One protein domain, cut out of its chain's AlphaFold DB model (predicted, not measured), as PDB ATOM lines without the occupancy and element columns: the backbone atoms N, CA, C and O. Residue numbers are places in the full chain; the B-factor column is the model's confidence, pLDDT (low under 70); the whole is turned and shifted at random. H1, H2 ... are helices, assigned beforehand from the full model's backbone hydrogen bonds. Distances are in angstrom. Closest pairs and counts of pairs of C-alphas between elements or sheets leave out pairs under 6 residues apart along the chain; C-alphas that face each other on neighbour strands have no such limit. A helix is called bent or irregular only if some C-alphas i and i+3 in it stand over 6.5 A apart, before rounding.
ATOM      1  N   ILE A  10     -22.905  51.354  46.106       61.62
ATOM      2  CA  ILE A  10     -21.551  51.927  46.103       61.62
ATOM      3  C   ILE A  10     -21.609  53.462  46.176       61.62
ATOM      4  O   ILE A  10     -22.398  54.098  45.453       61.62
ATOM      5  N   SER A  11     -20.804  54.051  47.063       72.81
ATOM      6  CA  SER A  11     -20.796  55.498  47.291       72.81
ATOM      7  C   SER A  11     -20.275  56.259  46.065       72.81
ATOM      8  O   SER A  11     -19.559  55.711  45.228       72.81
ATOM      9  N   ILE A  12     -20.605  57.551  45.955       65.94
ATOM     10  CA  ILE A  12     -20.110  58.405  44.857       65.94
ATOM     11  C   ILE A  12     -18.572  58.410  44.827       65.94
ATOM     12  O   ILE A  12     -17.985  58.243  43.766       65.94
ATOM     13  N   TYR A  13     -17.926  58.482  45.996       71.88
ATOM     14  CA  TYR A  13     -16.465  58.443  46.121       71.88
ATOM     15  C   TYR A  13     -15.848  57.142  45.597       71.88
ATOM     16  O   TYR A  13     -14.786  57.156  44.982       71.88
ATOM     17  N   GLU A  14     -16.503  56.010  45.833       76.25
ATOM     18  CA  GLU A  14     -16.033  54.709  45.354       76.25
ATOM     19  C   GLU A  14     -16.236  54.545  43.848       76.25
ATOM     20  O   GLU A  14     -15.361  53.996  43.181       76.25
ATOM     21  N   ARG A  15     -17.319  55.098  43.289       68.56
ATOM     22  CA  ARG A  15     -17.499  55.175  41.829       68.56
ATOM     23  C   ARG A  15     -16.422  56.029  41.177       68.56
ATOM     24  O   ARG A  15     -15.817  55.593  40.202       68.56
ATOM     25  N   ASP A  16     -16.158  57.209  41.732       72.62
ATOM     26  CA  ASP A  16     -15.127  58.119  41.227       72.62
ATOM     27  C   ASP A  16     -13.731  57.488  41.320       72.62
ATOM     28  O   ASP A  16     -12.899  57.670  40.431       72.62
ATOM     29  N   TYR A  17     -13.484  56.677  42.352       78.19
ATOM     30  CA  TYR A  17     -12.245  55.922  42.488       78.19
ATOM     31  C   TYR A  17     -12.091  54.842  41.406       78.19
ATOM     32  O   TYR A  17     -11.089  54.858  40.688       78.19
ATOM     33  N   VAL A  18     -13.082  53.958  41.220       76.12
ATOM     34  CA  VAL A  18     -13.067  52.933  40.150       76.12
ATOM     35  C   VAL A  18     -12.899  53.587  38.778       76.12
ATOM     36  O   VAL A  18     -12.145  53.104  37.932       76.12
ATOM     37  N   ARG A  19     -13.562  54.726  38.574       70.56
ATOM     38  CA  ARG A  19     -13.433  55.528  37.363       70.56
ATOM     39  C   ARG A  19     -12.013  56.045  37.162       70.56
ATOM     40  O   ARG A  19     -11.459  55.870  36.084       70.56
ATOM     41  N   SER A  20     -11.405  56.620  38.199       72.62
ATOM     42  CA  SER A  20     -10.037  57.140  38.110       72.62
ATOM     43  C   SER A  20      -9.025  56.058  37.717       72.62
ATOM     44  O   SER A  20      -8.098  56.332  36.958       72.62
ATOM     45  N   VAL A  21      -9.240  54.816  38.173       74.75
ATOM     46  CA  VAL A  21      -8.437  53.659  37.764       74.75
ATOM     47  C   VAL A  21      -8.630  53.380  36.276       74.75
ATOM     48  O   VAL A  21      -7.646  53.296  35.555       74.75
ATOM     49  N   LYS A  22      -9.870  53.300  35.784       70.81
ATOM     50  CA  LYS A  22     -10.160  53.054  34.361       70.81
ATOM     51  C   LYS A  22      -9.598  54.136  33.437       70.81
ATOM     52  O   LYS A  22      -8.912  53.813  32.468       70.81
ATOM     53  N   ASP A  23      -9.844  55.404  33.761       68.12
ATOM     54  CA  ASP A  23      -9.423  56.550  32.946       68.12
ATOM     55  C   ASP A  23      -7.895  56.611  32.798       68.12
ATOM     56  O   ASP A  23      -7.383  56.974  31.741       68.12
ATOM     57  N   ARG A  24      -7.149  56.186  33.826       66.94
ATOM     58  CA  ARG A  24      -5.677  56.174  33.813       66.94
ATOM     59  C   ARG A  24      -5.074  55.258  32.747       66.94
ATOM     60  O   ARG A  24      -3.960  55.514  32.297       66.94
ATOM     61  N   TYR A  25      -5.788  54.207  32.356       64.31
ATOM     62  CA  TYR A  25      -5.330  53.216  31.375       64.31
ATOM     63  C   TYR A  25      -6.154  53.232  30.085       64.31
ATOM     64  O   TYR A  25      -6.025  52.325  29.249       64.31
ATOM     65  N   ALA A  26      -6.992  54.257  29.903       54.81
ATOM     66  CA  ALA A  26      -7.700  54.480  28.657       54.81
ATOM     67  C   ALA A  26      -6.682  54.584  27.508       54.81
ATOM     68  O   ALA A  26      -5.772  55.405  27.540       54.81
ATOM     69  N   GLY A  27      -6.804  53.705  26.509       46.28
ATOM     70  CA  GLY A  27      -5.890  53.691  25.363       46.28
ATOM     71  C   GLY A  27      -4.553  52.975  25.587       46.28
ATOM     72  O   GLY A  27      -3.708  53.046  24.702       46.28
ATOM     73  N   ILE A  28      -4.359  52.251  26.704       48.78
ATOM     74  CA  ILE A  28      -3.136  51.453  26.962       48.78
ATOM     75  C   ILE A  28      -3.448  49.962  27.191       48.78
ATOM     76  O   ILE A  28      -2.793  49.103  26.608       48.78
ATOM     77  N   ALA A  29      -4.458  49.637  28.005       52.62
ATOM     78  CA  ALA A  29      -4.795  48.252  28.374       52.62
ATOM     79  C   ALA A  29      -6.294  48.096  28.696       52.62
ATOM     80  O   ALA A  29      -6.684  47.578  29.743       52.62
ATOM     81  N   ALA A  30      -7.141  48.608  27.797       57.00
ATOM     82  CA  ALA A  30      -8.562  48.846  28.046       57.00
ATOM     83  C   ALA A  30      -9.325  47.603  28.541       57.00
ATOM     84  O   ALA A  30     -10.080  47.694  29.505       57.00
ATOM     85  N   ASN A  31      -9.091  46.435  27.935       64.00
ATOM     86  CA  ASN A  31      -9.813  45.213  28.295       64.00
ATOM     87  C   ASN A  31      -9.365  44.639  29.646       64.00
ATOM     88  O   ASN A  31     -10.209  44.324  30.482       64.00
ATOM     89  N   ALA A  32      -8.052  44.549  29.886       72.75
ATOM     90  CA  ALA A  32      -7.499  44.002  31.128       72.75
ATOM     91  C   ALA A  32      -7.958  44.800  32.361       72.75
ATOM     92  O   ALA A  32      -8.381  44.228  33.368       72.75
ATOM     93  N   VAL A  33      -7.953  46.131  32.246       74.06
ATOM     94  CA  VAL A  33      -8.372  47.055  33.308       74.06
ATOM     95  C   VAL A  33      -9.859  46.931  33.618       74.06
ATOM     96  O   VAL A  33     -10.243  47.055  34.778       74.06
ATOM     97  N   ASN A  34     -10.702  46.639  32.624       73.31
ATOM     98  CA  ASN A  34     -12.131  46.445  32.862       73.31
ATOM     99  C   ASN A  34     -12.400  45.243  33.776       73.31
ATOM    100  O   ASN A  34     -13.248  45.353  34.657       73.31
ATOM    101  N   TYR A  35     -11.660  44.135  33.640       78.44
ATOM    102  CA  TYR A  35     -11.835  42.974  34.524       78.44
ATOM    103  C   TYR A  35     -11.466  43.304  35.972       78.44
ATOM    104  O   TYR A  35     -12.226  42.990  36.888       78.44
ATOM    105  N   VAL A  36     -10.337  43.994  36.170       82.88
ATOM    106  CA  VAL A  36      -9.903  44.470  37.494       82.88
ATOM    107  C   VAL A  36     -10.932  45.436  38.075       82.88
ATOM    108  O   VAL A  36     -11.312  45.313  39.235       82.88
ATOM    109  N   ALA A  37     -11.435  46.372  37.272       80.06
ATOM    110  CA  ALA A  37     -12.374  47.385  37.728       80.06
ATOM    111  C   ALA A  37     -13.765  46.818  38.068       80.06
ATOM    112  O   ALA A  37     -14.352  47.242  39.061       80.06
ATOM    113  N   THR A  38     -14.275  45.844  37.301       79.81
ATOM    114  CA  THR A  38     -15.519  45.119  37.630       79.81
ATOM    115  C   THR A  38     -15.387  44.400  38.973       79.81
ATOM    116  O   THR A  38     -16.271  44.500  39.822       79.81
ATOM    117  N   LEU A  39     -14.265  43.711  39.201       84.62
ATOM    118  CA  LEU A  39     -13.999  43.038  40.475       84.62
ATOM    119  C   LEU A  39     -13.844  44.047  41.619       84.62
ATOM    120  O   LEU A  39     -14.419  43.847  42.688       84.62
ATOM    121  N   LEU A  40     -13.124  45.149  41.390       87.06
ATOM    122  CA  LEU A  40     -12.915  46.216  42.369       87.06
ATOM    123  C   LEU A  40     -14.242  46.822  42.831       87.06
ATOM    124  O   LEU A  40     -14.421  47.030  44.027       87.06
ATOM    125  N   GLU A  41     -15.185  47.066  41.919       81.75
ATOM    126  CA  GLU A  41     -16.525  47.555  42.268       81.75
ATOM    127  C   GLU A  41     -17.229  46.601  43.249       81.75
ATOM    128  O   GLU A  41     -17.743  47.042  44.279       81.75
ATOM    129  N   GLY A  42     -17.173  45.290  42.987       82.94
ATOM    130  CA  GLY A  42     -17.696  44.266  43.897       82.94
ATOM    131  C   GLY A  42     -17.008  44.271  45.266       82.94
ATOM    132  O   GLY A  42     -17.685  44.217  46.295       82.94
ATOM    133  N   TYR A  43     -15.678  44.397  45.293       87.06
ATOM    134  CA  TYR A  43     -14.900  44.481  46.533       87.06
ATOM    135  C   TYR A  43     -15.196  45.741  47.348       87.06
ATOM    136  O   TYR A  43     -15.203  45.668  48.570       87.06
ATOM    137  N   LEU A  44     -15.476  46.879  46.710       85.12
ATOM    138  CA  LEU A  44     -15.822  48.118  47.413       85.12
ATOM    139  C   LEU A  44     -17.211  48.038  48.054       85.12
ATOM    140  O   LEU A  44     -17.363  48.435  49.206       85.12
ATOM    141  N   ILE A  45     -18.189  47.428  47.375       82.44
ATOM    142  CA  ILE A  45     -19.515  47.137  47.956       82.44
ATOM    143  C   ILE A  45     -19.399  46.178  49.157       82.44
ATOM    144  O   ILE A  45     -20.235  46.207  50.054       82.44
ATOM    145  N   SER A  46     -18.347  45.354  49.208       80.75
ATOM    146  CA  SER A  46     -17.969  44.532  50.370       80.75
ATOM    147  C   SER A  46     -19.023  43.516  50.846       80.75
ATOM    148  O   SER A  46     -18.920  43.001  51.960       80.75
ATOM    149  N   THR A  47     -20.018  43.172  50.018       82.81
ATOM    150  CA  THR A  47     -20.977  42.093  50.316       82.81
ATOM    151  C   THR A  47     -20.595  40.802  49.586       82.81
ATOM    152  O   THR A  47     -20.136  40.862  48.438       82.81
ATOM    153  N   PRO A  48     -20.792  39.616  50.197       84.69
ATOM    154  CA  PRO A  48     -20.536  38.338  49.531       84.69
ATOM    155  C   PRO A  48     -21.273  38.201  48.194       84.69
ATOM    156  O   PRO A  48     -20.718  37.675  47.229       84.69
ATOM    157  N   GLU A  49     -22.501  38.708  48.117       81.19
ATOM    158  CA  GLU A  49     -23.343  38.669  46.923       81.19
ATOM    159  C   GLU A  49     -22.780  39.550  45.802       81.19
ATOM    160  O   GLU A  49     -22.729  39.109  44.651       81.19
ATOM    161  N   ALA A  50     -22.313  40.764  46.118       75.31
ATOM    162  CA  ALA A  50     -21.711  41.659  45.129       75.31
ATOM    163  C   ALA A  50     -20.378  41.114  44.603       75.31
ATOM    164  O   ALA A  50     -20.141  41.143  43.396       75.31
ATOM    165  N   ILE A  51     -19.538  40.559  45.481       81.56
ATOM    166  CA  ILE A  51     -18.269  39.928  45.089       81.56
ATOM    167  C   ILE A  51     -18.536  38.716  44.189       81.56
ATOM    168  O   ILE A  51     -17.903  38.565  43.143       81.56
ATOM    169  N   ALA A  52     -19.504  37.866  44.547       81.19
ATOM    170  CA  ALA A  52     -19.875  36.707  43.737       81.19
ATOM    171  C   ALA A  52     -20.422  37.113  42.358       81.19
ATOM    172  O   ALA A  52     -20.046  36.508  41.351       81.19
ATOM    173  N   ALA A  53     -21.264  38.150  42.296       74.12
ATOM    174  CA  ALA A  53     -21.791  38.684  41.042       74.12
ATOM    175  C   ALA A  53     -20.679  39.267  40.156       74.12
ATOM    176  O   ALA A  53     -20.587  38.909  38.981       74.12
ATOM    177  N   ALA A  54     -19.789  40.084  40.727       77.25
ATOM    178  CA  ALA A  54     -18.651  40.660  40.016       77.25
ATOM    179  C   ALA A  54     -17.698  39.578  39.489       77.25
ATOM    180  O   ALA A  54     -17.236  39.656  38.351       77.25
ATOM    181  N   ARG A  55     -17.447  38.523  40.277       83.94
ATOM    182  CA  ARG A  55     -16.631  37.379  39.853       83.94
ATOM    183  C   ARG A  55     -17.269  36.623  38.687       83.94
ATOM    184  O   ARG A  55     -16.570  36.274  37.737       83.94
ATOM    185  N   ALA A  56     -18.578  36.379  38.740       78.00
ATOM    186  CA  ALA A  56     -19.305  35.721  37.656       78.00
ATOM    187  C   ALA A  56     -19.288  36.558  36.363       78.00
ATOM    188  O   ALA A  56     -19.059  36.010  35.282       78.00
ATOM    189  N   GLU A  57     -19.468  37.876  36.478       73.06
ATOM    190  CA  GLU A  57     -19.395  38.819  35.358       73.06
ATOM    191  C   GLU A  57     -17.990  38.855  34.743       73.06
ATOM    192  O   GLU A  57     -17.836  38.623  33.542       73.06
ATOM    193  N   ALA A  58     -16.954  39.059  35.562       79.38
ATOM    194  CA  ALA A  58     -15.565  39.092  35.106       79.38
ATOM    195  C   ALA A  58     -15.158  37.778  34.426       79.38
ATOM    196  O   ALA A  58     -14.563  37.805  33.350       79.38
ATOM    197  N   HIS A  59     -15.538  36.631  34.994       83.19
ATOM    198  CA  HIS A  59     -15.306  35.324  34.384       83.19
ATOM    199  C   HIS A  59     -16.005  35.182  33.023       83.19
ATOM    200  O   HIS A  59     -15.375  34.767  32.052       83.19
ATOM    201  N   SER A  60     -17.294  35.532  32.930       73.75
ATOM    202  CA  SER A  60     -18.050  35.463  31.669       73.75
ATOM    203  C   SER A  60     -17.418  36.344  30.589       73.75
ATOM    204  O   SER A  60     -17.240  35.910  29.447       73.75
ATOM    205  N   ASN A  61     -17.017  37.559  30.965       72.00
ATOM    206  CA  ASN A  61     -16.391  38.523  30.068       72.00
ATOM    207  C   ASN A  61     -15.011  38.040  29.593       72.00
ATOM    208  O   ASN A  61     -14.757  38.036  28.389       72.00
ATOM    209  N   LEU A  62     -14.164  37.549  30.506       77.06
ATOM    210  CA  LEU A  62     -12.860  36.960  30.180       77.06
ATOM    211  C   LEU A  62     -12.993  35.750  29.252       77.06
ATOM    212  O   LEU A  62     -12.302  35.657  28.239       77.06
ATOM    213  N   PHE A  63     -13.902  34.828  29.568       79.94
ATOM    214  CA  PHE A  63     -14.099  33.627  28.765       79.94
ATOM    215  C   PHE A  63     -14.582  33.958  27.354       79.94
ATOM    216  O   PHE A  63     -14.113  33.361  26.381       79.94
ATOM    217  N   ARG A  64     -15.469  34.949  27.218       76.19
ATOM    218  CA  ARG A  64     -15.901  35.440  25.909       76.19
ATOM    219  C   ARG A  64     -14.750  36.080  25.133       76.19
ATOM    220  O   ARG A  64     -14.539  35.696  23.986       76.19
ATOM    221  N   ALA A  65     -13.976  36.963  25.765       74.31
ATOM    222  CA  ALA A  65     -12.825  37.618  25.141       74.31
ATOM    223  C   ALA A  65     -11.783  36.614  24.618       74.31
ATOM    224  O   ALA A  65     -11.168  36.827  23.575       74.31
ATOM    225  N   VAL A  66     -11.614  35.485  25.310       77.69
ATOM    226  CA  VAL A  66     -10.731  34.401  24.873       77.69
ATOM    227  C   VAL A  66     -11.297  33.641  23.665       77.69
ATOM    228  O   VAL A  66     -10.549  33.317  22.744       77.69
ATOM    229  N   ARG A  67     -12.597  33.320  23.646       77.31
ATOM    230  CA  ARG A  67     -13.138  32.321  22.701       77.31
ATOM    231  C   ARG A  67     -13.857  32.880  21.477       77.31
ATOM    232  O   ARG A  67     -13.884  32.194  20.453       77.31
ATOM    233  N   GLU A  68     -14.506  34.037  21.598       72.94
ATOM    234  CA  GLU A  68     -15.547  34.489  20.661       72.94
ATOM    235  C   GLU A  68     -15.013  34.583  19.238       72.94
ATOM    236  O   GLU A  68     -15.507  33.888  18.353       72.94
ATOM    237  N   HIS A  69     -13.928  35.337  19.053       74.88
ATOM    238  CA  HIS A  69     -13.292  35.521  17.757       74.88
ATOM    239  C   HIS A  69     -12.972  34.191  17.064       74.88
ATOM    240  O   HIS A  69     -13.397  33.930  15.940       74.88
ATOM    241  N   HIS A  70     -12.215  33.327  17.740       76.12
ATOM    242  CA  HIS A  70     -11.719  32.095  17.141       76.12
ATOM    243  C   HIS A  70     -12.852  31.107  16.856       76.12
ATOM    244  O   HIS A  70     -12.861  30.450  15.813       76.12
ATOM    245  N   THR A  71     -13.841  31.034  17.750       74.31
ATOM    246  CA  THR A  71     -15.024  30.189  17.559       74.31
ATOM    247  C   THR A  71     -15.859  30.697  16.392       74.31
ATOM    248  O   THR A  71     -16.253  29.909  15.529       74.31
ATOM    249  N   ALA A  72     -16.092  32.004  16.313       73.81
ATOM    250  CA  ALA A  72     -16.844  32.622  15.233       73.81
ATOM    251  C   ALA A  72     -16.123  32.480  13.884       73.81
ATOM    252  O   ALA A  72     -16.750  32.103  12.897       73.81
ATOM    253  N   SER A  73     -14.802  32.654  13.840       73.19
ATOM    254  CA  SER A  73     -13.977  32.409  12.649       73.19
ATOM    255  C   SER A  73     -14.025  30.945  12.191       73.19
ATOM    256  O   SER A  73     -14.050  30.670  10.991       73.19
ATOM    257  N   ALA A  74     -14.076  29.986  13.122       78.06
ATOM    258  CA  ALA A  74     -14.111  28.558  12.797       78.06
ATOM    259  C   ALA A  74     -15.508  28.042  12.408       78.06
ATOM    260  O   ALA A  74     -15.630  27.149  11.566       78.06
ATOM    261  N   THR A  75     -16.563  28.572  13.024       79.94
ATOM    262  CA  THR A  75     -17.953  28.104  12.848       79.94
ATOM    263  C   THR A  75     -18.773  28.997  11.915       79.94
ATOM    264  O   THR A  75     -19.822  28.589  11.414       79.94
ATOM    265  N   GLY A  76     -18.305  30.220  11.676       79.19
ATOM    266  CA  GLY A  76     -19.011  31.271  10.960       79.19
ATOM    267  C   GLY A  76     -20.136  31.932  11.758       79.19
ATOM    268  O   GLY A  76     -20.849  32.756  11.188       79.19
ATOM    269  N   LYS A  77     -20.368  31.580  13.028       82.56
ATOM    270  CA  LYS A  77     -21.477  32.143  13.810       82.56
ATOM    271  C   LYS A  77     -21.181  32.229  15.304       82.56
ATOM    272  O   LYS A  77     -20.483  31.379  15.840       82.56
ATOM    273  N   LEU A 260     -15.648  24.680  10.122       81.31
ATOM    274  CA  LEU A 260     -15.584  23.341  10.679       81.31
ATOM    275  C   LEU A 260     -16.910  22.607  10.416       81.31
ATOM    276  O   LEU A 260     -17.980  23.189  10.607       81.31
ATOM    277  N   PRO A 261     -16.864  21.329  10.008       84.19
ATOM    278  CA  PRO A 261     -18.060  20.505   9.925       84.19
ATOM    279  C   PRO A 261     -18.641  20.250  11.334       84.19
ATOM    280  O   PRO A 261     -17.894  20.330  12.318       84.19
ATOM    281  N   PRO A 262     -19.952  19.960  11.462       84.50
ATOM    282  CA  PRO A 262     -20.655  19.924  12.751       84.50
ATOM    283  C   PRO A 262     -19.989  19.057  13.828       84.50
ATOM    284  O   PRO A 262     -19.921  19.455  14.989       84.50
ATOM    285  N   GLU A 263     -19.436  17.908  13.452       87.94
ATOM    286  CA  GLU A 263     -18.733  17.008  14.366       87.94
ATOM    287  C   GLU A 263     -17.469  17.640  14.965       87.94
ATOM    288  O   GLU A 263     -17.176  17.448  16.142       87.94
ATOM    289  N   LYS A 264     -16.745  18.459  14.193       90.69
ATOM    290  CA  LYS A 264     -15.562  19.186  14.677       90.69
ATOM    291  C   LYS A 264     -15.940  20.438  15.460       90.69
ATOM    292  O   LYS A 264     -15.202  20.828  16.357       90.69
ATOM    293  N   VAL A 265     -17.093  21.039  15.160       86.62
ATOM    294  CA  VAL A 265     -17.660  22.116  15.986       86.62
ATOM    295  C   VAL A 265     -17.964  21.601  17.392       86.62
ATOM    296  O   VAL A 265     -17.613  22.278  18.354       86.62
ATOM    297  N   SER A 266     -18.529  20.396  17.525       87.12
ATOM    298  CA  SER A 266     -18.760  19.776  18.839       87.12
ATOM    299  C   SER A 266     -17.456  19.596  19.621       87.12
ATOM    300  O   SER A 266     -17.388  19.975  20.783       87.12
ATOM    301  N   LEU A 267     -16.394  19.101  18.972       90.56
ATOM    302  CA  LEU A 267     -15.079  18.950  19.613       90.56
ATOM    303  C   LEU A 267     -14.488  20.295  20.062       90.56
ATOM    304  O   LEU A 267     -13.927  20.392  21.151       90.56
ATOM    305  N   LEU A 268     -14.637  21.343  19.245       88.81
ATOM    306  CA  LEU A 268     -14.227  22.698  19.613       88.81
ATOM    307  C   LEU A 268     -15.014  23.214  20.826       88.81
ATOM    308  O   LEU A 268     -14.417  23.796  21.727       88.81
ATOM    309  N   GLN A 269     -16.328  22.985  20.873       86.88
ATOM    310  CA  GLN A 269     -17.176  23.381  22.001       86.88
ATOM    311  C   GLN A 269     -16.791  22.650  23.292       86.88
ATOM    312  O   GLN A 269     -16.676  23.295  24.334       86.88
ATOM    313  N   ASP A 270     -16.522  21.345  23.220       88.62
ATOM    314  CA  ASP A 270     -16.053  20.560  24.365       88.62
ATOM    315  C   ASP A 270     -14.698  21.073  24.870       88.62
ATOM    316  O   ASP A 270     -14.515  21.261  26.073       88.62
ATOM    317  N   PHE A 271     -13.766  21.377  23.961       89.75
ATOM    318  CA  PHE A 271     -12.479  21.980  24.306       89.75
ATOM    319  C   PHE A 271     -12.646  23.361  24.969       89.75
ATOM    320  O   PHE A 271     -12.001  23.638  25.983       89.75
ATOM    321  N   MET A 272     -13.560  24.206  24.472       87.19
ATOM    322  CA  MET A 272     -13.865  25.499  25.104       87.19
ATOM    323  C   MET A 272     -14.394  25.326  26.535       87.19
ATOM    324  O   MET A 272     -13.964  26.039  27.438       87.19
ATOM    325  N   LEU A 273     -15.347  24.414  26.743       83.94
ATOM    326  CA  LEU A 273     -16.039  24.252  28.027       83.94
ATOM    327  C   LEU A 273     -15.194  23.533  29.080       83.94
ATOM    328  O   LEU A 273     -15.249  23.889  30.253       83.94
ATOM    329  N   LEU A 274     -14.441  22.506  28.689       85.88
ATOM    330  CA  LEU A 274     -13.719  21.661  29.642       85.88
ATOM    331  C   LEU A 274     -12.328  22.196  29.972       85.88
ATOM    332  O   LEU A 274     -11.868  22.022  31.095       85.88
ATOM    333  N   ASP A 275     -11.659  22.824  29.006       88.50
ATOM    334  CA  ASP A 275     -10.274  23.260  29.171       88.50
ATOM    335  C   ASP A 275     -10.186  24.781  29.276       88.50
ATOM    336  O   ASP A 275      -9.810  25.304  30.325       88.50
ATOM    337  N   VAL A 276     -10.609  25.517  28.243       87.12
ATOM    338  CA  VAL A 276     -10.458  26.983  28.219       87.12
ATOM    339  C   VAL A 276     -11.211  27.650  29.371       87.12
ATOM    340  O   VAL A 276     -10.655  28.523  30.033       87.12
ATOM    341  N   GLN A 277     -12.447  27.228  29.651       87.44
ATOM    342  CA  GLN A 277     -13.231  27.782  30.757       87.44
ATOM    343  C   GLN A 277     -12.552  27.553  32.117       87.44
ATOM    344  O   GLN A 277     -12.474  28.482  32.918       87.44
ATOM    345  N   SER A 278     -12.013  26.350  32.357       87.12
ATOM    346  CA  SER A 278     -11.256  26.051  33.582       87.12
ATOM    347  C   SER A 278     -10.036  26.957  33.682       87.12
ATOM    348  O   SER A 278      -9.816  27.581  34.707       87.12
ATOM    349  N   GLN A 279      -9.283  27.128  32.593       87.31
ATOM    350  CA  GLN A 279      -8.091  27.977  32.598       87.31
ATOM    351  C   GLN A 279      -8.410  29.450  32.858       87.31
ATOM    352  O   GLN A 279      -7.664  30.114  33.576       87.31
ATOM    353  N   VAL A 280      -9.518  29.974  32.332       86.19
ATOM    354  CA  VAL A 280      -9.966  31.334  32.664       86.19
ATOM    355  C   VAL A 280     -10.226  31.464  34.165       86.19
ATOM    356  O   VAL A 280      -9.760  32.427  34.774       86.19
ATOM    357  N   TYR A 281     -10.914  30.488  34.762       87.50
ATOM    358  CA  TYR A 281     -11.227  30.474  36.190       87.50
ATOM    359  C   TYR A 281      -9.989  30.280  37.079       87.50
ATOM    360  O   TYR A 281      -9.840  30.967  38.086       87.50
ATOM    361  N   ASP A 282      -9.090  29.377  36.690       87.56
ATOM    362  CA  ASP A 282      -7.978  28.906  37.519       87.56
ATOM    363  C   ASP A 282      -6.708  29.751  37.363       87.56
ATOM    364  O   ASP A 282      -5.860  29.738  38.256       87.56
ATOM    365  N   SER A 283      -6.544  30.462  36.240       85.62
ATOM    366  CA  SER A 283      -5.287  31.158  35.921       85.62
ATOM    367  C   SER A 283      -5.432  32.645  35.612       85.62
ATOM    368  O   SER A 283      -4.584  33.417  36.043       85.62
ATOM    369  N   ILE A 284      -6.490  33.081  34.918       88.25
ATOM    370  CA  ILE A 284      -6.609  34.488  34.489       88.25
ATOM    371  C   ILE A 284      -7.362  35.319  35.529       88.25
ATOM    372  O   ILE A 284      -6.894  36.373  35.958       88.25
ATOM    373  N   LEU A 285      -8.529  34.831  35.956       89.12
ATOM    374  CA  LEU A 285      -9.375  35.505  36.936       89.12
ATOM    375  C   LEU A 285      -8.655  35.789  38.271       89.12
ATOM    376  O   LEU A 285      -8.820  36.901  38.773       89.12
ATOM    377  N   PRO A 286      -7.818  34.882  38.823       94.06
ATOM    378  CA  PRO A 286      -7.097  35.147  40.066       94.06
ATOM    379  C   PRO A 286      -6.113  36.320  39.981       94.06
ATOM    380  O   PRO A 286      -5.928  37.014  40.977       94.06
ATOM    381  N   ILE A 287      -5.515  36.579  38.808       91.31
ATOM    382  CA  ILE A 287      -4.601  37.717  38.605       91.31
ATOM    383  C   ILE A 287      -5.387  39.026  38.740       91.31
ATOM    384  O   ILE A 287      -5.039  39.890  39.546       91.31
ATOM    385  N   ALA A 288      -6.507  39.138  38.016       88.94
ATOM    386  CA  ALA A 288      -7.376  40.313  38.079       88.94
ATOM    387  C   ALA A 288      -8.000  40.504  39.473       88.94
ATOM    388  O   ALA A 288      -8.140  41.630  39.951       88.94
ATOM    389  N   GLU A 289      -8.358  39.405  40.136       92.75
ATOM    390  CA  GLU A 289      -8.936  39.410  41.477       92.75
ATOM    391  C   GLU A 289      -7.939  39.843  42.550       92.75
ATOM    392  O   GLU A 289      -8.283  40.664  43.401       92.75
ATOM    393  N   SER A 290      -6.706  39.335  42.495       92.69
ATOM    394  CA  SER A 290      -5.633  39.738  43.404       92.69
ATOM    395  C   SER A 290      -5.392  41.245  43.327       92.69
ATOM    396  O   SER A 290      -5.285  41.916  44.356       92.69
ATOM    397  N   GLU A 291      -5.379  41.796  42.114       92.75
ATOM    398  CA  GLU A 291      -5.165  43.224  41.904       92.75
ATOM    399  C   GLU A 291      -6.354  44.073  42.371       92.75
ATOM    400  O   GLU A 291      -6.178  45.080  43.058       92.75
ATOM    401  N   ALA A 292      -7.583  43.637  42.093       91.06
ATOM    402  CA  ALA A 292      -8.784  44.302  42.592       91.06
ATOM    403  C   ALA A 292      -8.840  44.320  44.131       91.06
ATOM    404  O   ALA A 292      -9.139  45.355  44.736       91.06
ATOM    405  N   ALA A 293      -8.498  43.202  44.777       90.25
ATOM    406  CA  ALA A 293      -8.421  43.110  46.230       90.25
ATOM    407  C   ALA A 293      -7.339  44.051  46.791       90.25
ATOM    408  O   ALA A 293      -7.603  44.790  47.746       90.25
ATOM    409  N   ARG A 294      -6.155  44.097  46.164       92.69
ATOM    410  CA  ARG A 294      -5.070  45.019  46.528       92.69
ATOM    411  C   ARG A 294      -5.547  46.470  46.493       92.69
ATOM    412  O   ARG A 294      -5.476  47.135  47.526       92.69
ATOM    413  N   LEU A 295      -6.109  46.920  45.369       89.56
ATOM    414  CA  LEU A 295      -6.648  48.276  45.192       89.56
ATOM    415  C   LEU A 295      -7.717  48.621  46.236       89.56
ATOM    416  O   LEU A 295      -7.682  49.699  46.831       89.56
ATOM    417  N   SER A 296      -8.636  47.693  46.523       89.44
ATOM    418  CA  SER A 296      -9.681  47.909  47.534       89.44
ATOM    419  C   SER A 296      -9.103  48.185  48.933       89.44
ATOM    420  O   SER A 296      -9.642  49.007  49.678       89.44
ATOM    421  N   SER A 297      -7.972  47.545  49.263       85.88
ATOM    422  CA  SER A 297      -7.319  47.624  50.574       85.88
ATOM    423  C   SER A 297      -6.336  48.792  50.713       85.88
ATOM    424  O   SER A 297      -6.299  49.436  51.761       85.88
ATOM    425  N   SER A 298      -5.557  49.090  49.669       83.69
ATOM    426  CA  SER A 298      -4.536  50.146  49.680       83.69
ATOM    427  C   SER A 298      -5.094  51.517  49.299       83.69
ATOM    428  O   SER A 298      -4.494  52.536  49.640       83.69
ATOM    429  N   ARG A 299      -6.238  51.546  48.592       76.12
ATOM    430  CA  ARG A 299      -6.827  52.736  47.951       76.12
ATOM    431  C   ARG A 299      -5.861  53.440  46.988       76.12
ATOM    432  O   ARG A 299      -6.037  54.617  46.673       76.12
ATOM    433  N   GLU A 300      -4.845  52.737  46.491       77.50
ATOM    434  CA  GLU A 300      -3.959  53.262  45.453       77.50
ATOM    435  C   GLU A 300      -4.731  53.438  44.140       77.50
ATOM    436  O   GLU A 300      -5.456  52.554  43.712       77.50
ATOM    437  N   GLY A 301      -4.606  54.589  43.478       70.31
ATOM    438  CA  GLY A 301      -5.310  54.875  42.217       70.31
ATOM    439  C   GLY A 301      -4.604  54.357  40.964       70.31
ATOM    440  O   GLY A 301      -4.678  55.010  39.921       70.31
ATOM    441  N   TRP A 302      -3.812  53.288  41.069       77.81
ATOM    442  CA  TRP A 302      -3.032  52.764  39.949       77.81
ATOM    443  C   TRP A 302      -2.751  51.268  40.080       77.81
ATOM    444  O   TRP A 302      -2.561  50.752  41.179       77.81
ATOM    445  N   ILE A 303      -2.719  50.621  38.921       78.81
ATOM    446  CA  ILE A 303      -2.367  49.226  38.676       78.81
ATOM    447  C   ILE A 303      -0.941  49.161  38.109       78.81
ATOM    448  O   ILE A 303      -0.564  49.972  37.255       78.81
ATOM    449  N   GLU A 304      -0.144  48.196  38.550       82.88
ATOM    450  CA  GLU A 304       1.158  47.918  37.932       82.88
ATOM    451  C   GLU A 304       0.965  47.517  36.462       82.88
ATOM    452  O   GLU A 304       0.148  46.649  36.145       82.88
ATOM    453  N   ILE A 305       1.694  48.158  35.540       75.06
ATOM    454  CA  ILE A 305       1.552  47.890  34.096       75.06
ATOM    455  C   ILE A 305       1.844  46.414  33.814       75.06
ATOM    456  O   ILE A 305       1.140  45.781  33.032       75.06
ATOM    457  N   GLU A 306       2.807  45.851  34.534       80.69
ATOM    458  CA  GLU A 306       3.200  44.450  34.507       80.69
ATOM    459  C   GLU A 306       2.022  43.512  34.807       80.69
ATOM    460  O   GLU A 306       1.878  42.484  34.150       80.69
ATOM    461  N   THR A 307       1.127  43.880  35.732       83.56
ATOM    462  CA  THR A 307      -0.078  43.086  36.038       83.56
ATOM    463  C   THR A 307      -1.065  43.104  34.868       83.56
ATOM    464  O   THR A 307      -1.667  42.086  34.527       83.56
ATOM    465  N   LEU A 308      -1.225  44.256  34.210       77.56
ATOM    466  CA  LEU A 308      -2.088  44.376  33.030       77.56
ATOM    467  C   LEU A 308      -1.525  43.590  31.842       77.56
ATOM    468  O   LEU A 308      -2.282  42.930  31.125       77.56
ATOM    469  N   GLU A 309      -0.207  43.626  31.653       76.75
ATOM    470  CA  GLU A 309       0.501  42.806  30.668       76.75
ATOM    471  C   GLU A 309       0.382  41.311  30.982       76.75
ATOM    472  O   GLU A 309       0.211  40.510  30.064       76.75
ATOM    473  N   GLU A 310       0.397  40.917  32.255       83.88
ATOM    474  CA  GLU A 310       0.235  39.521  32.662       83.88
ATOM    475  C   GLU A 310      -1.165  38.985  32.335       83.88
ATOM    476  O   GLU A 310      -1.291  37.909  31.738       83.88
ATOM    477  N   ILE A 311      -2.218  39.753  32.644       82.12
ATOM    478  CA  ILE A 311      -3.603  39.416  32.271       82.12
ATOM    479  C   ILE A 311      -3.713  39.267  30.747       82.12
ATOM    480  O   ILE A 311      -4.282  38.291  30.249       82.12
ATOM    481  N   ALA A 312      -3.135  40.207  29.999       76.62
ATOM    482  CA  ALA A 312      -3.129  40.188  28.540       76.62
ATOM    483  C   ALA A 312      -2.414  38.963  27.963       76.62
ATOM    484  O   ALA A 312      -2.953  38.272  27.096       76.62
ATOM    485  N   ALA A 313      -1.219  38.663  28.470       78.81
ATOM    486  CA  ALA A 313      -0.440  37.499  28.078       78.81
ATOM    487  C   ALA A 313      -1.204  36.203  28.374       78.81
ATOM    488  O   ALA A 313      -1.229  35.290  27.548       78.81
ATOM    489  N   ALA A 314      -1.878  36.119  29.524       84.69
ATOM    490  CA  ALA A 314      -2.671  34.951  29.887       84.69
ATOM    491  C   ALA A 314      -3.866  34.743  28.939       84.69
ATOM    492  O   ALA A 314      -4.099  33.614  28.500       84.69
ATOM    493  N   ILE A 315      -4.566  35.813  28.543       80.69
ATOM    494  CA  ILE A 315      -5.618  35.768  27.508       80.69
ATOM    495  C   ILE A 315      -5.031  35.298  26.171       80.69
ATOM    496  O   ILE A 315      -5.563  34.367  25.559       80.69
ATOM    497  N   MET A 316      -3.907  35.883  25.750       78.31
ATOM    498  CA  MET A 316      -3.235  35.548  24.492       78.31
ATOM    499  C   MET A 316      -2.792  34.090  24.423       78.31
ATOM    500  O   MET A 316      -2.963  33.446  23.388       78.31
ATOM    501  N   ARG A 317      -2.272  33.535  25.522       84.06
ATOM    502  CA  ARG A 317      -1.929  32.109  25.608       84.06
ATOM    503  C   ARG A 317      -3.138  31.234  25.302       84.06
ATOM    504  O   ARG A 317      -3.011  30.273  24.545       84.06
ATOM    505  N   GLN A 318      -4.306  31.556  25.859       86.00
ATOM    506  CA  GLN A 318      -5.514  30.770  25.602       86.00
ATOM    507  C   GLN A 318      -6.016  30.954  24.167       86.00
ATOM    508  O   GLN A 318      -6.307  29.962  23.504       86.00
ATOM    509  N   GLN A 319      -6.040  32.184  23.652       82.38
ATOM    510  CA  GLN A 319      -6.388  32.472  22.255       82.38
ATOM    511  C   GLN A 319      -5.501  31.697  21.270       82.38
ATOM    512  O   GLN A 319      -6.000  31.001  20.384       82.38
ATOM    513  N   PHE A 320      -4.184  31.711  21.491       81.50
ATOM    514  CA  PHE A 320      -3.228  30.964  20.679       81.50
ATOM    515  C   PHE A 320      -3.486  29.451  20.734       81.50
ATOM    516  O   PHE A 320      -3.501  28.787  19.699       81.50
ATOM    517  N   ARG A 321      -3.755  28.886  21.921       86.00
ATOM    518  CA  ARG A 321      -4.111  27.461  22.065       86.00
ATOM    519  C   ARG A 321      -5.362  27.098  21.271       86.00
ATOM    520  O   ARG A 321      -5.383  26.057  20.617       86.00
ATOM    521  N   ILE A 322      -6.383  27.952  21.306       85.44
ATOM    522  CA  ILE A 322      -7.616  27.760  20.537       85.44
ATOM    523  C   ILE A 322      -7.317  27.770  19.041       85.44
ATOM    524  O   ILE A 322      -7.774  26.882  18.321       85.44
ATOM    525  N   GLU A 323      -6.517  28.726  18.573       83.81
ATOM    526  CA  GLU A 323      -6.111  28.807  17.171       83.81
ATOM    527  C   GLU A 323      -5.382  27.533  16.711       83.81
ATOM    528  O   GLU A 323      -5.730  26.961  15.674       83.81
ATOM    529  N   GLN A 324      -4.417  27.036  17.494       84.69
ATOM    530  CA  GLN A 324      -3.706  25.792  17.171       84.69
ATOM    531  C   GLN A 324      -4.641  24.577  17.176       84.69
ATOM    532  O   GLN A 324      -4.536  23.717  16.298       84.69
ATOM    533  N   TYR A 325      -5.590  24.518  18.113       88.62
ATOM    534  CA  TYR A 325      -6.592  23.453  18.159       88.62
ATOM    535  C   TYR A 325      -7.504  23.476  16.922       88.62
ATOM    536  O   TYR A 325      -7.752  22.435  16.314       88.62
ATOM    537  N   ILE A 326      -7.943  24.660  16.486       86.12
ATOM    538  CA  ILE A 326      -8.731  24.830  15.255       86.12
ATOM    539  C   ILE A 326      -7.928  24.379  14.029       86.12
ATOM    540  O   ILE A 326      -8.462  23.623  13.212       86.12
ATOM    541  N   LYS A 327      -6.648  24.761  13.916       84.88
ATOM    542  CA  LYS A 327      -5.759  24.298  12.831       84.88
ATOM    543  C   LYS A 327      -5.651  22.775  12.809       84.88
ATOM    544  O   LYS A 327      -5.833  22.161  11.756       84.88
ATOM    545  N   ALA A 328      -5.457  22.152  13.972       85.62
ATOM    546  CA  ALA A 328      -5.413  20.697  14.096       85.62
ATOM    547  C   ALA A 328      -6.732  20.043  13.644       85.62
ATOM    548  O   ALA A 328      -6.717  19.097  12.852       85.62
ATOM    549  N   LEU A 329      -7.887  20.583  14.056       86.88
ATOM    550  CA  LEU A 329      -9.196  20.126  13.577       86.88
ATOM    551  C   LEU A 329      -9.333  20.281  12.054       86.88
ATOM    552  O   LEU A 329      -9.950  19.438  11.400       86.88
ATOM    553  N   GLN A 330      -8.752  21.315  11.455       84.38
ATOM    554  CA  GLN A 330      -8.775  21.544  10.008       84.38
ATOM    555  C   GLN A 330      -7.779  20.672   9.224       84.38
ATOM    556  O   GLN A 330      -7.820  20.693   7.991       84.38
ATOM    557  N   GLY A 331      -6.958  19.867   9.909       82.38
ATOM    558  CA  GLY A 331      -5.896  19.061   9.299       82.38
ATOM    559  C   GLY A 331      -4.710  19.899   8.818       82.38
ATOM    560  O   GLY A 331      -3.973  19.467   7.934       82.38
ATOM    561  N   GLU A 332      -4.565  21.111   9.348       84.00
ATOM    562  CA  GLU A 332      -3.494  22.048   9.022       84.00
ATOM    563  C   GLU A 332      -2.307  21.842   9.970       84.00
ATOM    564  O   GLU A 332      -2.456  21.313  11.073       84.00
ATOM    565  N   THR A 333      -1.111  22.253   9.544       78.62
ATOM    566  CA  THR A 333       0.081  22.188  10.395       78.62
ATOM    567  C   THR A 333      -0.102  23.120  11.593       78.62
ATOM    568  O   THR A 333      -0.134  24.340  11.440       78.62
ATOM    569  N   CYS A 334      -0.211  22.545  12.786       77.56
ATOM    570  CA  CYS A 334      -0.185  23.270  14.050       77.56
ATOM    571  C   CYS A 334       1.234  23.263  14.634       77.56
ATOM    572  O   CYS A 334       1.974  22.291  14.457       77.56
ATOM    573  N   THR A 335       1.604  24.321  15.353       71.31
ATOM    574  CA  THR A 335       2.814  24.302  16.180       71.31
ATOM    575  C   THR A 335       2.486  23.806  17.588       71.31
ATOM    576  O   THR A 335       1.404  24.067  18.115       71.31
ATOM    577  N   LEU A 336       3.423  23.060  18.179       57.28
ATOM    578  CA  LEU A 336       3.410  22.708  19.602       57.28
ATOM    579  C   LEU A 336       4.077  23.788  20.463       57.28
ATOM    580  O   LEU A 336       4.056  23.687  21.689       57.28
ATOM    581  N   ASP A 337       4.680  24.792  19.827       59.22
ATOM    582  CA  ASP A 337       5.331  25.898  20.507       59.22
ATOM    583  C   ASP A 337       4.293  26.691  21.298       59.22
ATOM    584  O   ASP A 337       3.212  27.019  20.808       59.22
ATOM    585  N   SER A 338       4.619  26.990  22.549       69.75
ATOM    586  CA  SER A 338       3.811  27.872  23.385       69.75
ATOM    587  C   SER A 338       3.847  29.311  22.855       69.75
ATOM    588  O   SER A 338       4.804  29.723  22.196       69.75
ATOM    589  N   PHE A 339       2.850  30.121  23.206       71.81
ATOM    590  CA  PHE A 339       2.928  31.573  23.009       71.81
ATOM    591  C   PHE A 339       4.232  32.158  23.593       71.81
ATOM    592  O   PHE A 339       4.863  33.005  22.969       71.81
ATOM    593  N   ASP A 340       4.697  31.627  24.730       75.81
ATOM    594  CA  ASP A 340       5.917  32.076  25.412       75.81
ATOM    595  C   ASP A 340       7.214  31.779  24.630       75.81
ATOM    596  O   ASP A 340       8.265  32.335  24.946       75.81
ATOM    597  N   SER A 341       7.152  30.931  23.598       75.88
ATOM    598  CA  SER A 341       8.279  30.643  22.694       75.88
ATOM    599  C   SER A 341       8.311  31.510  21.431       75.88
ATOM    600  O   SER A 341       9.264  31.405  20.658       75.88
ATOM    601  N   LEU A 342       7.314  32.375  21.215       73.81
ATOM    602  CA  LEU A 342       7.354  33.384  20.150       73.81
ATOM    603  C   LEU A 342       8.407  34.461  20.459       73.81
ATOM    604  O   LEU A 342       8.814  34.626  21.611       73.81
ATOM    605  N   SER A 343       8.850  35.220  19.450       77.81
ATOM    606  CA  SER A 343       9.755  36.352  19.690       77.81
ATOM    607  C   SER A 343       9.072  37.415  20.559       77.81
ATOM    608  O   SER A 343       7.846  37.528  20.548       77.81
ATOM    609  N   ARG A 344       9.838  38.212  21.318       75.69
ATOM    610  CA  ARG A 344       9.237  39.242  22.181       75.69
ATOM    611  C   ARG A 344       8.453  40.277  21.373       75.69
ATOM    612  O   ARG A 344       7.366  40.653  21.789       75.69
ATOM    613  N   ASP A 345       8.957  40.649  20.198       71.56
ATOM    614  CA  ASP A 345       8.272  41.573  19.292       71.56
ATOM    615  C   ASP A 345       6.938  40.991  18.792       71.56
ATOM    616  O   ASP A 345       5.936  41.708  18.730       71.56
ATOM    617  N   ASP A 346       6.886  39.689  18.489       69.75
ATOM    618  CA  ASP A 346       5.644  39.014  18.087       69.75
ATOM    619  C   ASP A 346       4.659  38.909  19.255       69.75
ATOM    620  O   ASP A 346       3.477  39.214  19.090       69.75
ATOM    621  N   GLN A 347       5.136  38.534  20.448       68.12
ATOM    622  CA  GLN A 347       4.318  38.497  21.663       68.12
ATOM    623  C   GLN A 347       3.715  39.874  21.949       68.12
ATOM    624  O   GLN A 347       2.503  39.982  22.130       68.12
ATOM    625  N   ASP A 348       4.529  40.929  21.932       67.75
ATOM    626  CA  ASP A 348       4.097  42.300  22.198       67.75
ATOM    627  C   ASP A 348       3.117  42.793  21.124       67.75
ATOM    628  O   ASP A 348       2.126  43.453  21.438       67.75
ATOM    629  N   THR A 349       3.333  42.430  19.857       67.06
ATOM    630  CA  THR A 349       2.421  42.762  18.753       67.06
ATOM    631  C   THR A 349       1.065  42.084  18.932       67.06
ATOM    632  O   THR A 349       0.027  42.744  18.845       67.06
ATOM    633  N   MET A 350       1.058  40.786  19.237       67.25
ATOM    634  CA  MET A 350      -0.165  40.019  19.470       67.25
ATOM    635  C   MET A 350      -0.907  40.501  20.724       67.25
ATOM    636  O   MET A 350      -2.118  40.715  20.671       67.25
ATOM    637  N   MET A 351      -0.189  40.759  21.822       67.06
ATOM    638  CA  MET A 351      -0.764  41.308  23.054       67.06
ATOM    639  C   MET A 351      -1.368  42.688  22.829       67.06
ATOM    640  O   MET A 351      -2.476  42.927  23.295       67.06
ATOM    641  N   ARG A 352      -0.714  43.583  22.078       61.12
ATOM    642  CA  ARG A 352      -1.304  44.881  21.709       61.12
ATOM    643  C   ARG A 352      -2.585  44.679  20.898       61.12
ATOM    644  O   ARG A 352      -3.622  45.230  21.254       61.12
ATOM    645  N   GLN A 353      -2.560  43.830  19.873       56.84
ATOM    646  CA  GLN A 353      -3.747  43.549  19.056       56.84
ATOM    647  C   GLN A 353      -4.929  42.972  19.854       56.84
ATOM    648  O   GLN A 353      -6.068  43.211  19.466       56.84
ATOM    649  N   ALA A 354      -4.698  42.236  20.944       54.50
ATOM    650  CA  ALA A 354      -5.768  41.710  21.799       54.50
ATOM    651  C   ALA A 354      -6.161  42.638  22.965       54.50
ATOM    652  O   ALA A 354      -7.330  42.685  23.351       54.50
ATOM    653  N   ASN A 355      -5.221  43.413  23.512       48.78
ATOM    654  CA  ASN A 355      -5.490  44.375  24.589       48.78
ATOM    655  C   ASN A 355      -6.307  45.576  24.128       48.78
ATOM    656  O   ASN A 355      -7.074  46.132  24.918       48.78
ATOM    657  N   PHE A 356      -6.141  45.981  22.869       44.25
ATOM    658  CA  PHE A 356      -6.837  47.137  22.314       44.25
ATOM    659  C   PHE A 356      -8.209  46.794  21.733       44.25
ATOM    660  O   PHE A 356      -8.983  47.698  21.430       44.25
ATOM    661  N   VAL A 357      -8.534  45.512  21.546       41.28
ATOM    662  CA  VAL A 357      -9.596  45.113  20.619       41.28
ATOM    663  C   VAL A 357     -10.330  43.900  21.162       41.28
ATOM    664  O   VAL A 357      -9.786  42.799  21.229       41.28
ATOM    665  N   LEU A 358     -11.611  44.074  21.486       38.81
ATOM    666  CA  LEU A 358     -12.545  42.964  21.352       38.81
ATOM    667  C   LEU A 358     -12.592  42.634  19.857       38.81
ATOM    668  O   LEU A 358     -13.208  43.358  19.076       38.81
ATOM    669  N   LYS A 359     -11.851  41.602  19.434       37.88
ATOM    670  CA  LYS A 359     -11.904  41.068  18.069       37.88
ATOM    671  C   LYS A 359     -13.255  40.385  17.865       37.88
ATOM    672  O   LYS A 359     -13.355  39.166  17.823       37.88
ATOM    673  N   GLY A 360     -14.309  41.176  17.758       31.00
ATOM    674  CA  GLY A 360     -15.649  40.695  17.488       31.00
ATOM    675  C   GLY A 360     -16.725  41.448  18.222       31.00
ATOM    676  O   GLY A 360     -16.571  41.781  19.392       31.00
ATOM    677  N   CYS A 361     -17.823  41.612  17.493       32.03
ATOM    678  CA  CYS A 361     -19.044  42.331  17.823       32.03
ATOM    679  C   CYS A 361     -18.993  43.822  17.533       32.03
ATOM    680  O   CYS A 361     -18.044  44.523  17.879       32.03
ATOM    681  N   GLY A 362     -20.104  44.313  16.982       34.56
ATOM    682  CA  GLY A 362     -20.545  45.662  17.281       34.56
ATOM    683  C   GLY A 362     -20.339  45.936  18.769       34.56
ATOM    684  O   GLY A 362     -20.625  45.093  19.624       34.56
ATOM    685  N   PHE A 363     -19.793  47.120  19.014       32.75
ATOM    686  CA  PHE A 363     -19.402  47.668  20.300       32.75
ATOM    687  C   PHE A 363     -18.029  47.256  20.858       32.75
ATOM    688  O   PHE A 363     -17.875  46.340  21.663       32.75
ATOM    689  N   SER A 364     -17.020  48.045  20.485       27.33
ATOM    690  CA  SER A 364     -15.796  48.187  21.275       27.33
ATOM    691  C   SER A 364     -16.145  48.922  22.570       27.33
ATOM    692  O   SER A 364     -16.673  50.025  22.491       27.33
ATOM    693  N   TYR A 365     -15.854  48.349  23.743       34.53
ATOM    694  CA  TYR A 365     -16.089  49.037  25.014       34.53
ATOM    695  C   TYR A 365     -14.862  49.146  25.903       34.53
ATOM    696  O   TYR A 365     -14.171  48.167  26.186       34.53
ATOM    697  N   ALA A 366     -14.695  50.358  26.432       25.94
ATOM    698  CA  ALA A 366     -14.017  50.662  27.677       25.94
ATOM    699  C   ALA A 366     -15.021  51.397  28.576       25.94
ATOM    700  O   ALA A 366     -15.380  52.530  28.283       25.94
ATOM    701  N   ALA A 367     -15.470  50.725  29.639       26.33
ATOM    702  CA  ALA A 367     -16.590  51.128  30.486       26.33
ATOM    703  C   ALA A 367     -16.320  52.405  31.315       26.33
ATOM    704  O   ALA A 367     -15.934  52.283  32.477       26.33
ATOM    705  N   ASN A 368     -16.540  53.613  30.792       26.11
ATOM    706  CA  ASN A 368     -16.623  54.868  31.558       26.11
ATOM    707  C   ASN A 368     -18.070  55.256  31.981       26.11
ATOM    708  O   ASN A 368     -18.686  56.155  31.414       26.11
ATOM    709  N   ARG A 369     -18.618  54.628  33.034       28.39
ATOM    710  CA  ARG A 369     -19.959  54.984  33.545       28.39
ATOM    711  C   ARG A 369     -19.997  56.411  34.108       28.39
ATOM    712  O   ARG A 369     -19.623  56.639  35.259       28.39
TER     713      ARG A 369
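What this domain is: This is residues 10 to 77 and 260 to 369 of the 403 residues of an uncharacterized protein of candidate division WS6 bacterium OLB20 (UniProt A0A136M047). Three long helices, H3, H4 and H5, form an elongated bundle; H2 packs on one end of it, and H1 lies outside H2. H6 crosses H5 nearly at a right angle, and residues 341 to 346 stick out. The printed part has 178 residues with six named helices, H1 to H6 in order, and no named strand: all helix. It is compact, radius of gyration of the C-alphas 17.1 A, spanning 55 by 36 by 29 A.

How they stand to each other: H1, residues 12 to 24, and H2, residues 30 to 45, form a hairpin, closest C-alphas Val 18 and Ala 37, 6.1 A. H3, residues 48 to 75, touches H2 with residues 50 to 62 alone, closest C-alphas Gly 42 and Ile 51, 4.5 A. H4, residues 262 to 298, one helix by its hydrogen bonds, is bent: C-alphas 282 and 285 are 6.8 A apart, and arms H4a, 262 to 282, and H4b, 285 to 298, stand at a shallow tilt of 29 degrees. H4b touches H2, closest C-alphas Ala 292 and Leu 40, 4.6 A. H3, H4a, H4b and H5, residues 305 to 329, make a bundle, a group of helices side by side. H5 touches H3 with residues 315 to 326 alone, closest C-alphas Gln 319 and Val 66, 5.4 A. H6, residues 344 to 355, touches H5, closest C-alphas Met 351 and Ala 312, 6.1 A, about perpendicular at 87 degrees. Every O i to N i+4 pair is within hydrogen-bond range in H1, H2, H4b, H5 and H6; H3 has 22 of 24, H4a 15 of 17.

Where its parts are: H1 begins at C-alpha 12 (-20.110, 58.405, 44.857). H3 is 38.2 A long and irregular, C-alphas 66 and 69 being 7.6 A apart; H5 is 36.2 A. H6 ends at C-alpha 355 (-5.490, 44.375, 24.589).

The domain as a whole: The farthest C-alphas, Tyr 13 and Gly 331, are 54.9 A apart. Residues 78 to 259 are not printed; C-alphas 77 and 260 are 11.0 A apart. The link from H5 to H6 is long. Mean pLDDT of the printed part is 74.8; residues 346 to 369 are among those under 70.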